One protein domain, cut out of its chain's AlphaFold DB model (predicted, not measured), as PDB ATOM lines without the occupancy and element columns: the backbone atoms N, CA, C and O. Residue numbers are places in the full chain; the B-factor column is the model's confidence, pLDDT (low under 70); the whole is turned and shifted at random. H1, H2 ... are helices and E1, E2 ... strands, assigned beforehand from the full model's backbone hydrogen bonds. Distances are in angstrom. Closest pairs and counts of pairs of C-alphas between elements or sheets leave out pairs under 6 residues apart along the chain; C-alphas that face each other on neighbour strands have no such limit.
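What this domain is: This is residues 18 to 80 of the 611 residues of the protein "ATP-dependent DNA helicase" of Octopus bimaculoides (UniProt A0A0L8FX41). Little regular structure: a loose body of loops, from which residues 18 to 24, the hairpin tip at 57 to 62 and the tail 71 to 80 with H1 stick out. In the long unnamed stretch 18 to 55, residues 35 to 36 pair antiparallel with 42 to 43. The 63 printed residues have E1, E2 and H1 in that order, 12 residues in named elements, class mixed; E1 and E2 form an antiparallel sheet. The whole is loose, radius of gyration of the C-alphas 13.9 A, spanning 34 by 31 by 31 A.

How they stand to each other: E1, residues 56 to 58, and E2, residues 61 to 63, form a hairpin, antiparallel at 139 degrees, with N 56 and O 63 within hydrogen-bond range at 2.9 A. H1, residues 73 to 78, is apart from E1; its O i to N i+4 pairs are within range.

Where its parts are: E1 begins at C-alpha 56 (167.679, 164.840, 150.540) and measures 6.5 A, E2 6.3 A. H1 measures 8.7 A, ending at C-alpha 78 (147.019, 154.433, 144.154).

The domain as a whole: The C-alphas of Ala 38 and Gln 60 are farthest apart, 37.4 A. The printed part has no cut and no long link between named elements. Residues 20, 36 to 41, 74 to 75 and 78 to 79 have pLDDT under 70.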
ATOM      1  N   LYS A  18     173.664 161.808 127.667       71.75
ATOM      2  CA  LYS A  18     174.036 161.829 126.244       71.75
ATOM      3  C   LYS A  18     175.098 162.907 126.049       71.75
ATOM      4  O   LYS A  18     174.909 164.015 126.542       71.75
ATOM      5  N   ASP A  19     176.211 162.568 125.404       71.94
ATOM      6  CA  ASP A  19     177.348 163.478 125.178       71.94
ATOM      7  C   ASP A  19     177.814 164.192 126.464       71.94
ATOM      8  O   ASP A  19     177.985 165.407 126.507       71.94
ATOM      9  N   SER A  20     177.956 163.437 127.562       67.81
ATOM     10  CA  SER A  20     178.344 163.947 128.894       67.81
ATOM     11  C   SER A  20     177.352 164.918 129.566       67.81
ATOM     12  O   SER A  20     177.625 165.422 130.657       67.81
ATOM     13  N   VAL A  21     176.163 165.125 128.989       74.19
ATOM     14  CA  VAL A  21     175.102 165.991 129.529       74.19
ATOM     15  C   VAL A  21     173.833 165.182 129.797       74.19
ATOM     16  O   VAL A  21     173.465 164.275 129.053       74.19
ATOM     17  N   CYS A  22     173.103 165.503 130.868       77.31
ATOM     18  CA  CYS A  22     171.801 164.888 131.102       77.31
ATOM     19  C   CYS A  22     170.840 165.237 129.947       77.31
ATOM     20  O   CYS A  22     170.435 166.388 129.784       77.31
ATOM     21  N   SER A  23     170.394 164.234 129.192       77.44
ATOM     22  CA  SER A  23     169.394 164.326 128.116       77.44
ATOM     23  C   SER A  23     168.053 164.903 128.580       77.44
ATOM     24  O   SER A  23     167.281 165.437 127.785       77.44
ATOM     25  N   LYS A  24     167.771 164.830 129.887       77.62
ATOM     26  CA  LYS A  24     166.594 165.431 130.525       77.62
ATOM     27  C   LYS A  24     166.877 166.819 131.103       77.62
ATOM     28  O   LYS A  24     165.972 167.436 131.667       77.62
ATOM     29  N   LYS A  25     168.086 167.351 130.888       82.94
ATOM     30  CA  LYS A  25     168.572 168.673 131.312       82.94
ATOM     31  C   LYS A  25     168.482 168.870 132.831       82.94
ATOM     32  O   LYS A  25     168.041 169.923 133.287       82.94
ATOM     33  N   PHE A  26     168.801 167.824 133.596       83.38
ATOM     34  CA  PHE A  26     168.971 167.893 135.048       83.38
ATOM     35  C   PHE A  26     170.455 168.114 135.397       83.38
ATOM     36  O   PHE A  26     171.307 167.601 134.675       83.38
ATOM     37  N   PRO A  27     170.777 168.865 136.464       86.12
ATOM     38  CA  PRO A  27     169.856 169.593 137.337       86.12
ATOM     39  C   PRO A  27     169.181 170.767 136.615       86.12
ATOM     40  O   PRO A  27     169.797 171.489 135.834       86.12
ATOM     41  N   LYS A  28     167.886 170.966 136.871       87.62
ATOM     42  CA  LYS A  28     167.122 172.077 136.287       87.62
ATOM     43  C   LYS A  28     167.515 173.408 136.934       87.62
ATOM     44  O   LYS A  28     168.017 173.444 138.053       87.62
ATOM     45  N   LYS A  29     167.241 174.524 136.257       87.25
ATOM     46  CA  LYS A  29     167.458 175.858 136.835       87.25
ATOM     47  C   LYS A  29     166.459 176.119 137.967       87.25
ATOM     48  O   LYS A  29     165.305 175.703 137.884       87.25
ATOM     49  N   PHE A  30     166.901 176.816 139.012       88.50
ATOM     50  CA  PHE A  30     165.981 177.378 139.995       88.50
ATOM     51  C   PHE A  30     165.160 178.492 139.351       88.50
ATOM     52  O   PHE A  30     165.688 179.295 138.584       88.50
ATOM     53  N   LEU A  31     163.875 178.523 139.672       85.62
ATOM     54  CA  LEU A  31     162.920 179.484 139.135       85.62
ATOM     55  C   LEU A  31     161.962 179.868 140.252       85.62
ATOM     56  O   LEU A  31     161.442 178.983 140.932       85.62
ATOM     57  N   GLN A  32     161.721 181.165 140.441       81.81
ATOM     58  CA  GLN A  32     160.815 181.644 141.489       81.81
ATOM     59  C   GLN A  32     159.336 181.456 141.143       81.81
ATOM     60  O   GLN A  32     158.515 181.311 142.045       81.81
ATOM     61  N   GLN A  33     158.992 181.387 139.857       81.75
ATOM     62  CA  GLN A  33     157.639 181.124 139.374       81.75
ATOM     63  C   GLN A  33     157.682 180.219 138.141       81.75
ATOM     64  O   GLN A  33     158.708 180.125 137.468       81.75
ATOM     65  N   THR A  34     156.577 179.521 137.880       82.75
ATOM     66  CA  THR A  34     156.431 178.694 136.678       82.75
ATOM     67  C   THR A  34     156.189 179.601 135.474       82.75
ATOM     68  O   THR A  34     155.336 180.480 135.546       82.75
ATOM     69  N   GLN A  35     156.918 179.391 134.379       79.88
ATOM     70  CA  GLN A  35     156.829 180.200 133.157       79.88
ATOM     71  C   GLN A  35     156.522 179.312 131.948       79.88
ATOM     72  O   GLN A  35     157.043 178.201 131.864       79.88
ATOM     73  N   THR A  36     155.712 179.784 131.001       66.44
ATOM     74  CA  THR A  36     155.376 179.040 129.772       66.44
ATOM     75  C   THR A  36     156.334 179.429 128.644       66.44
ATOM     76  O   THR A  36     156.486 180.614 128.357       66.44
ATOM     77  N   GLY A  37     157.004 178.451 128.025       61.81
ATOM     78  CA  GLY A  37     157.928 178.674 126.906       61.81
ATOM     79  C   GLY A  37     157.232 178.844 125.547       61.81
ATOM     80  O   GLY A  37     156.076 178.456 125.374       61.81
ATOM     81  N   ALA A  38     157.956 179.380 124.557       51.47
ATOM     82  CA  ALA A  38     157.482 179.544 123.172       51.47
ATOM     83  C   ALA A  38     157.225 178.207 122.438       51.47
ATOM     84  O   ALA A  38     156.527 178.167 121.427       51.47
ATOM     85  N   ASP A  39     157.772 177.106 122.958       53.66
ATOM     86  CA  ASP A  39     157.569 175.728 122.499       53.66
ATOM     87  C   ASP A  39     156.328 175.053 123.117       53.66
ATOM     88  O   ASP A  39     155.970 173.938 122.731       53.66
ATOM     89  N   GLY A  40     155.642 175.732 124.045       56.59
ATOM     90  CA  GLY A  40     154.424 175.256 124.697       56.59
ATOM     91  C   GLY A  40     154.645 174.392 125.944       56.59
ATOM     92  O   GLY A  40     153.653 173.916 126.498       56.59
ATOM     93  N   TYR A  41     155.893 174.210 126.407       61.22
ATOM     94  CA  TYR A  41     156.206 173.483 127.646       61.22
ATOM     95  C   TYR A  41     156.492 174.437 128.827       61.22
ATOM     96  O   TYR A  41     157.156 175.466 128.662       61.22
ATOM     97  N   PRO A  42     156.025 174.118 130.049       71.31
ATOM     98  CA  PRO A  42     156.248 174.947 131.228       71.31
ATOM     99  C   PRO A  42     157.621 174.697 131.873       71.31
ATOM    100  O   PRO A  42     158.030 173.572 132.162       71.31
ATOM    101  N   SER A  43     158.314 175.783 132.198       81.12
ATOM    102  CA  SER A  43     159.482 175.797 133.076       81.12
ATOM    103  C   SER A  43     159.029 175.980 134.525       81.12
ATOM    104  O   SER A  43     158.681 177.081 134.940       81.12
ATOM    105  N   TYR A  44     158.996 174.888 135.289       83.81
ATOM    106  CA  TYR A  44     158.430 174.857 136.642       83.81
ATOM    107  C   TYR A  44     159.227 175.640 137.690       83.81
ATOM    108  O   TYR A  44     160.458 175.571 137.730       83.81
ATOM    109  N   ARG A  45     158.496 176.269 138.624       85.56
ATOM    110  CA  ARG A  45     159.052 176.843 139.856       85.56
ATOM    111  C   ARG A  45     159.885 175.810 140.622       85.56
ATOM    112  O   ARG A  45     159.396 174.735 140.965       85.56
ATOM    113  N   ARG A  46     161.117 176.176 140.973       89.00
ATOM    114  CA  ARG A  46     162.056 175.378 141.776       89.00
ATOM    115  C   ARG A  46     162.727 176.297 142.793       89.00
ATOM    116  O   ARG A  46     163.498 177.169 142.404       89.00
ATOM    117  N   ARG A  47     162.409 176.105 144.078       85.19
ATOM    118  CA  ARG A  47     162.911 176.921 145.200       85.19
ATOM    119  C   ARG A  47     164.288 176.462 145.666       85.19
ATOM    120  O   ARG A  47     164.500 175.250 145.794       85.19
ATOM    121  N   LYS A  48     165.166 177.419 145.967       85.50
ATOM    122  CA  LYS A  48     166.468 177.163 146.595       85.50
ATOM    123  C   LYS A  48     166.278 176.742 148.060       85.50
ATOM    124  O   LYS A  48     165.252 177.105 148.636       85.50
ATOM    125  N   PRO A  49     167.242 176.032 148.675       83.25
ATOM    126  CA  PRO A  49     167.158 175.659 150.092       83.25
ATOM    127  C   PRO A  49     166.954 176.862 151.026       83.25
ATOM    128  O   PRO A  49     166.132 176.812 151.934       83.25
ATOM    129  N   GLN A  50     167.603 177.987 150.708       80.12
ATOM    130  CA  GLN A  50     167.479 179.271 151.417       80.12
ATOM    131  C   GLN A  50     166.057 179.862 151.382       80.12
ATOM    132  O   GLN A  50     165.692 180.627 152.266       80.12
ATOM    133  N   ASP A  51     165.236 179.462 150.405       79.12
ATOM    134  CA  ASP A  51     163.848 179.912 150.224       79.12
ATOM    135  C   ASP A  51     162.836 178.891 150.801       79.12
ATOM    136  O   ASP A  51     161.691 178.783 150.336       79.12
ATOM    137  N   GLY A  52     163.272 178.075 151.770       74.06
ATOM    138  CA  GLY A  52     162.452 177.074 152.457       74.06
ATOM    139  C   GLY A  52     162.259 175.768 151.679       74.06
ATOM    140  O   GLY A  52     161.171 175.188 151.720       74.06
ATOM    141  N   SER A  53     163.269 175.315 150.924       79.31
ATOM    142  CA  SER A  53     163.270 173.972 150.327       79.31
ATOM    143  C   SER A  53     164.184 172.997 151.063       79.31
ATOM    144  O   SER A  53     165.122 173.396 151.742       79.31
ATOM    145  N   VAL A  54     163.868 171.708 150.950       78.88
ATOM    146  CA  VAL A  54     164.538 170.627 151.680       78.88
ATOM    147  C   VAL A  54     165.480 169.892 150.733       78.88
ATOM    148  O   VAL A  54     165.117 169.632 149.580       78.88
ATOM    149  N   THR A  55     166.676 169.562 151.213       85.25
ATOM    150  CA  THR A  55     167.601 168.657 150.531       85.25
ATOM    151  C   THR A  55     167.408 167.227 151.029       85.25
ATOM    152  O   THR A  55     166.924 166.989 152.135       85.25
ATOM    153  N   ALA A  56     167.727 166.252 150.186       82.50
ATOM    154  CA  ALA A  56     167.679 164.840 150.540       82.50
ATOM    155  C   ALA A  56     168.978 164.160 150.116       82.50
ATOM    156  O   ALA A  56     169.607 164.573 149.145       82.50
ATOM    157  N   THR A  57     169.369 163.099 150.810       83.06
ATOM    158  CA  THR A  57     170.543 162.303 150.439       83.06
ATOM    159  C   THR A  57     170.087 161.064 149.683       83.06
ATOM    160  O   THR A  57     169.279 160.284 150.185       83.06
ATOM    161  N   ILE A  58     170.587 160.880 148.462       73.50
ATOM    162  CA  ILE A  58     170.333 159.686 147.650       73.50
ATOM    163  C   ILE A  58     171.672 159.048 147.306       73.50
ATOM    164  O   ILE A  58     172.479 159.618 146.570       73.50
ATOM    165  N   GLY A  59     171.910 157.854 147.847       75.38
ATOM    166  CA  GLY A  59     173.231 157.232 147.802       75.38
ATOM    167  C   GLY A  59     174.243 158.090 148.565       75.38
ATOM    168  O   GLY A  59     174.039 158.367 149.742       75.38
ATOM    169  N   GLN A  60     175.306 158.534 147.888       77.06
ATOM    170  CA  GLN A  60     176.340 159.420 148.447       77.06
ATOM    171  C   GLN A  60     176.167 160.898 148.052       77.06
ATOM    172  O   GLN A  60     177.044 161.715 148.317       77.06
ATOM    173  N   HIS A  61     175.060 161.257 147.394       78.75
ATOM    174  CA  HIS A  61     174.876 162.589 146.822       78.75
ATOM    175  C   HIS A  61     173.707 163.328 147.463       78.75
ATOM    176  O   HIS A  61     172.607 162.788 147.605       78.75
ATOM    177  N   GLU A  62     173.943 164.592 147.806       83.75
ATOM    178  CA  GLU A  62     172.901 165.500 148.264       83.75
ATOM    179  C   GLU A  62     172.168 166.109 147.062       83.75
ATOM    180  O   GLU A  62     172.772 166.606 146.108       83.75
ATOM    181  N   VAL A  63     170.841 166.042 147.098       87.06
ATOM    182  CA  VAL A  63     169.955 166.494 146.028       87.06
ATOM    183  C   VAL A  63     168.962 167.518 146.539       87.06
ATOM    184  O   VAL A  63     168.446 167.428 147.648       87.06
ATOM    185  N   ASP A  64     168.651 168.478 145.679       88.75
ATOM    186  CA  ASP A  64     167.684 169.534 145.939       88.75
ATOM    187  C   ASP A  64     166.553 169.534 144.897       88.75
ATOM    188  O   ASP A  64     166.444 168.676 144.013       88.75
ATOM    189  N   ASN A  65     165.716 170.565 144.965       88.81
ATOM    190  CA  ASN A  65     164.595 170.764 144.055       88.81
ATOM    191  C   ASN A  65     164.953 170.813 142.564       88.81
ATOM    192  O   ASN A  65     164.054 170.687 141.732       88.81
ATOM    193  N   ARG A  66     166.220 170.980 142.177       88.69
ATOM    194  CA  ARG A  66     166.639 170.923 140.771       88.69
ATOM    195  C   ARG A  66     166.554 169.519 140.197       88.69
ATOM    196  O   ARG A  66     166.442 169.404 138.982       88.69
ATOM    197  N   TRP A  67     166.544 168.499 141.055       85.75
ATOM    198  CA  TRP A  67     166.487 167.077 140.712       85.75
ATOM    199  C   TRP A  67     165.080 166.482 140.796       85.75
ATOM    200  O   TRP A  67     164.868 165.322 140.463       85.75
ATOM    201  N   ILE A  68     164.083 167.265 141.207       86.69
ATOM    202  CA  ILE A  68     162.720 166.763 141.399       86.69
ATOM    203  C   ILE A  68     161.967 166.674 140.071       86.69
ATOM    204  O   ILE A  68     161.930 167.628 139.284       86.69
ATOM    205  N   ILE A  69     161.347 165.521 139.836       85.62
ATOM    206  CA  ILE A  69     160.470 165.279 138.688       85.62
ATOM    207  C   ILE A  69     159.044 165.673 139.099       85.62
ATOM    208  O   ILE A  69     158.641 165.295 140.201       85.62
ATOM    209  N   PRO A  70     158.285 166.420 138.277       80.62
ATOM    210  CA  PRO A  70     156.866 166.677 138.526       80.62
ATOM    211  C   PRO A  70     156.080 165.368 138.696       80.62
ATOM    212  O   PRO A  70     156.218 164.445 137.906       80.62
ATOM    213  N   TYR A  71     155.283 165.231 139.749       79.88
ATOM    214  CA  TYR A  71     154.551 163.991 140.018       79.88
ATOM    215  C   TYR A  71     153.302 164.276 140.843       79.88
ATOM    216  O   TYR A  71     153.266 165.258 141.585       79.88
ATOM    217  N   CYS A  72     152.300 163.399 140.754       79.56
ATOM    218  CA  CYS A  72     151.182 163.390 141.695       79.56
ATOM    219  C   CYS A  72     151.405 162.286 142.739       79.56
ATOM    220  O   CYS A  72     151.382 161.098 142.386       79.56
ATOM    221  N   PRO A  73     151.602 162.646 144.022       75.62
ATOM    222  CA  PRO A  73     151.751 161.670 145.098       75.62
ATOM    223  C   PRO A  73     150.551 160.725 145.220       75.62
ATOM    224  O   PRO A  73     150.743 159.541 145.479       75.62
ATOM    225  N   LEU A  74     149.331 161.230 145.000       68.44
ATOM    226  CA  LEU A  74     148.098 160.445 145.099       68.44
ATOM    227  C   LEU A  74     148.058 159.341 144.037       68.44
ATOM    228  O   LEU A  74     147.889 158.175 144.376       68.44
ATOM    229  N   MET A  75     148.300 159.684 142.769       61.25
ATOM    230  CA  MET A  75     148.316 158.696 141.684       61.25
ATOM    231  C   MET A  75     149.458 157.693 141.853       61.25
ATOM    232  O   MET A  75     149.255 156.497 141.674       61.25
ATOM    233  N   SER A  76     150.644 158.159 142.260       74.38
ATOM    234  CA  SER A  76     151.792 157.267 142.465       74.38
ATOM    235  C   SER A  76     151.520 156.223 143.558       74.38
ATOM    236  O   SER A  76     151.944 155.077 143.438       74.38
ATOM    237  N   LYS A  77     150.768 156.602 144.605       71.19
ATOM    238  CA  LYS A  77     150.346 155.688 145.676       71.19
ATOM    239  C   LYS A  77     149.217 154.747 145.251       71.19
ATOM    240  O   LYS A  77     149.319 153.561 145.531       71.19
ATOM    241  N   ILE A  78     148.178 155.247 144.574       59.78
ATOM    242  CA  ILE A  78     147.019 154.433 144.154       59.78
ATOM    243  C   ILE A  78     147.449 153.281 143.239       59.78
ATOM    244  O   ILE A  78     146.975 152.162 143.396       59.78
ATOM    245  N   PHE A  79     148.368 153.543 142.309       55.75
ATOM    246  CA  PHE A  79     148.798 152.552 141.319       55.75
ATOM    247  C   PHE A  79     150.119 151.859 141.669       55.75
ATOM    248  O   PHE A  79     150.631 151.097 140.854       55.75
ATOM    249  N   ASN A  80     150.682 152.139 142.851       71.19
ATOM    250  CA  ASN A  80     151.993 151.658 143.291       71.19
ATOM    251  C   ASN A  80     153.081 151.780 142.198       71.19
ATOM    252  O   ASN A  80     153.807 150.832 141.897       71.19
TER     253      ASN A  80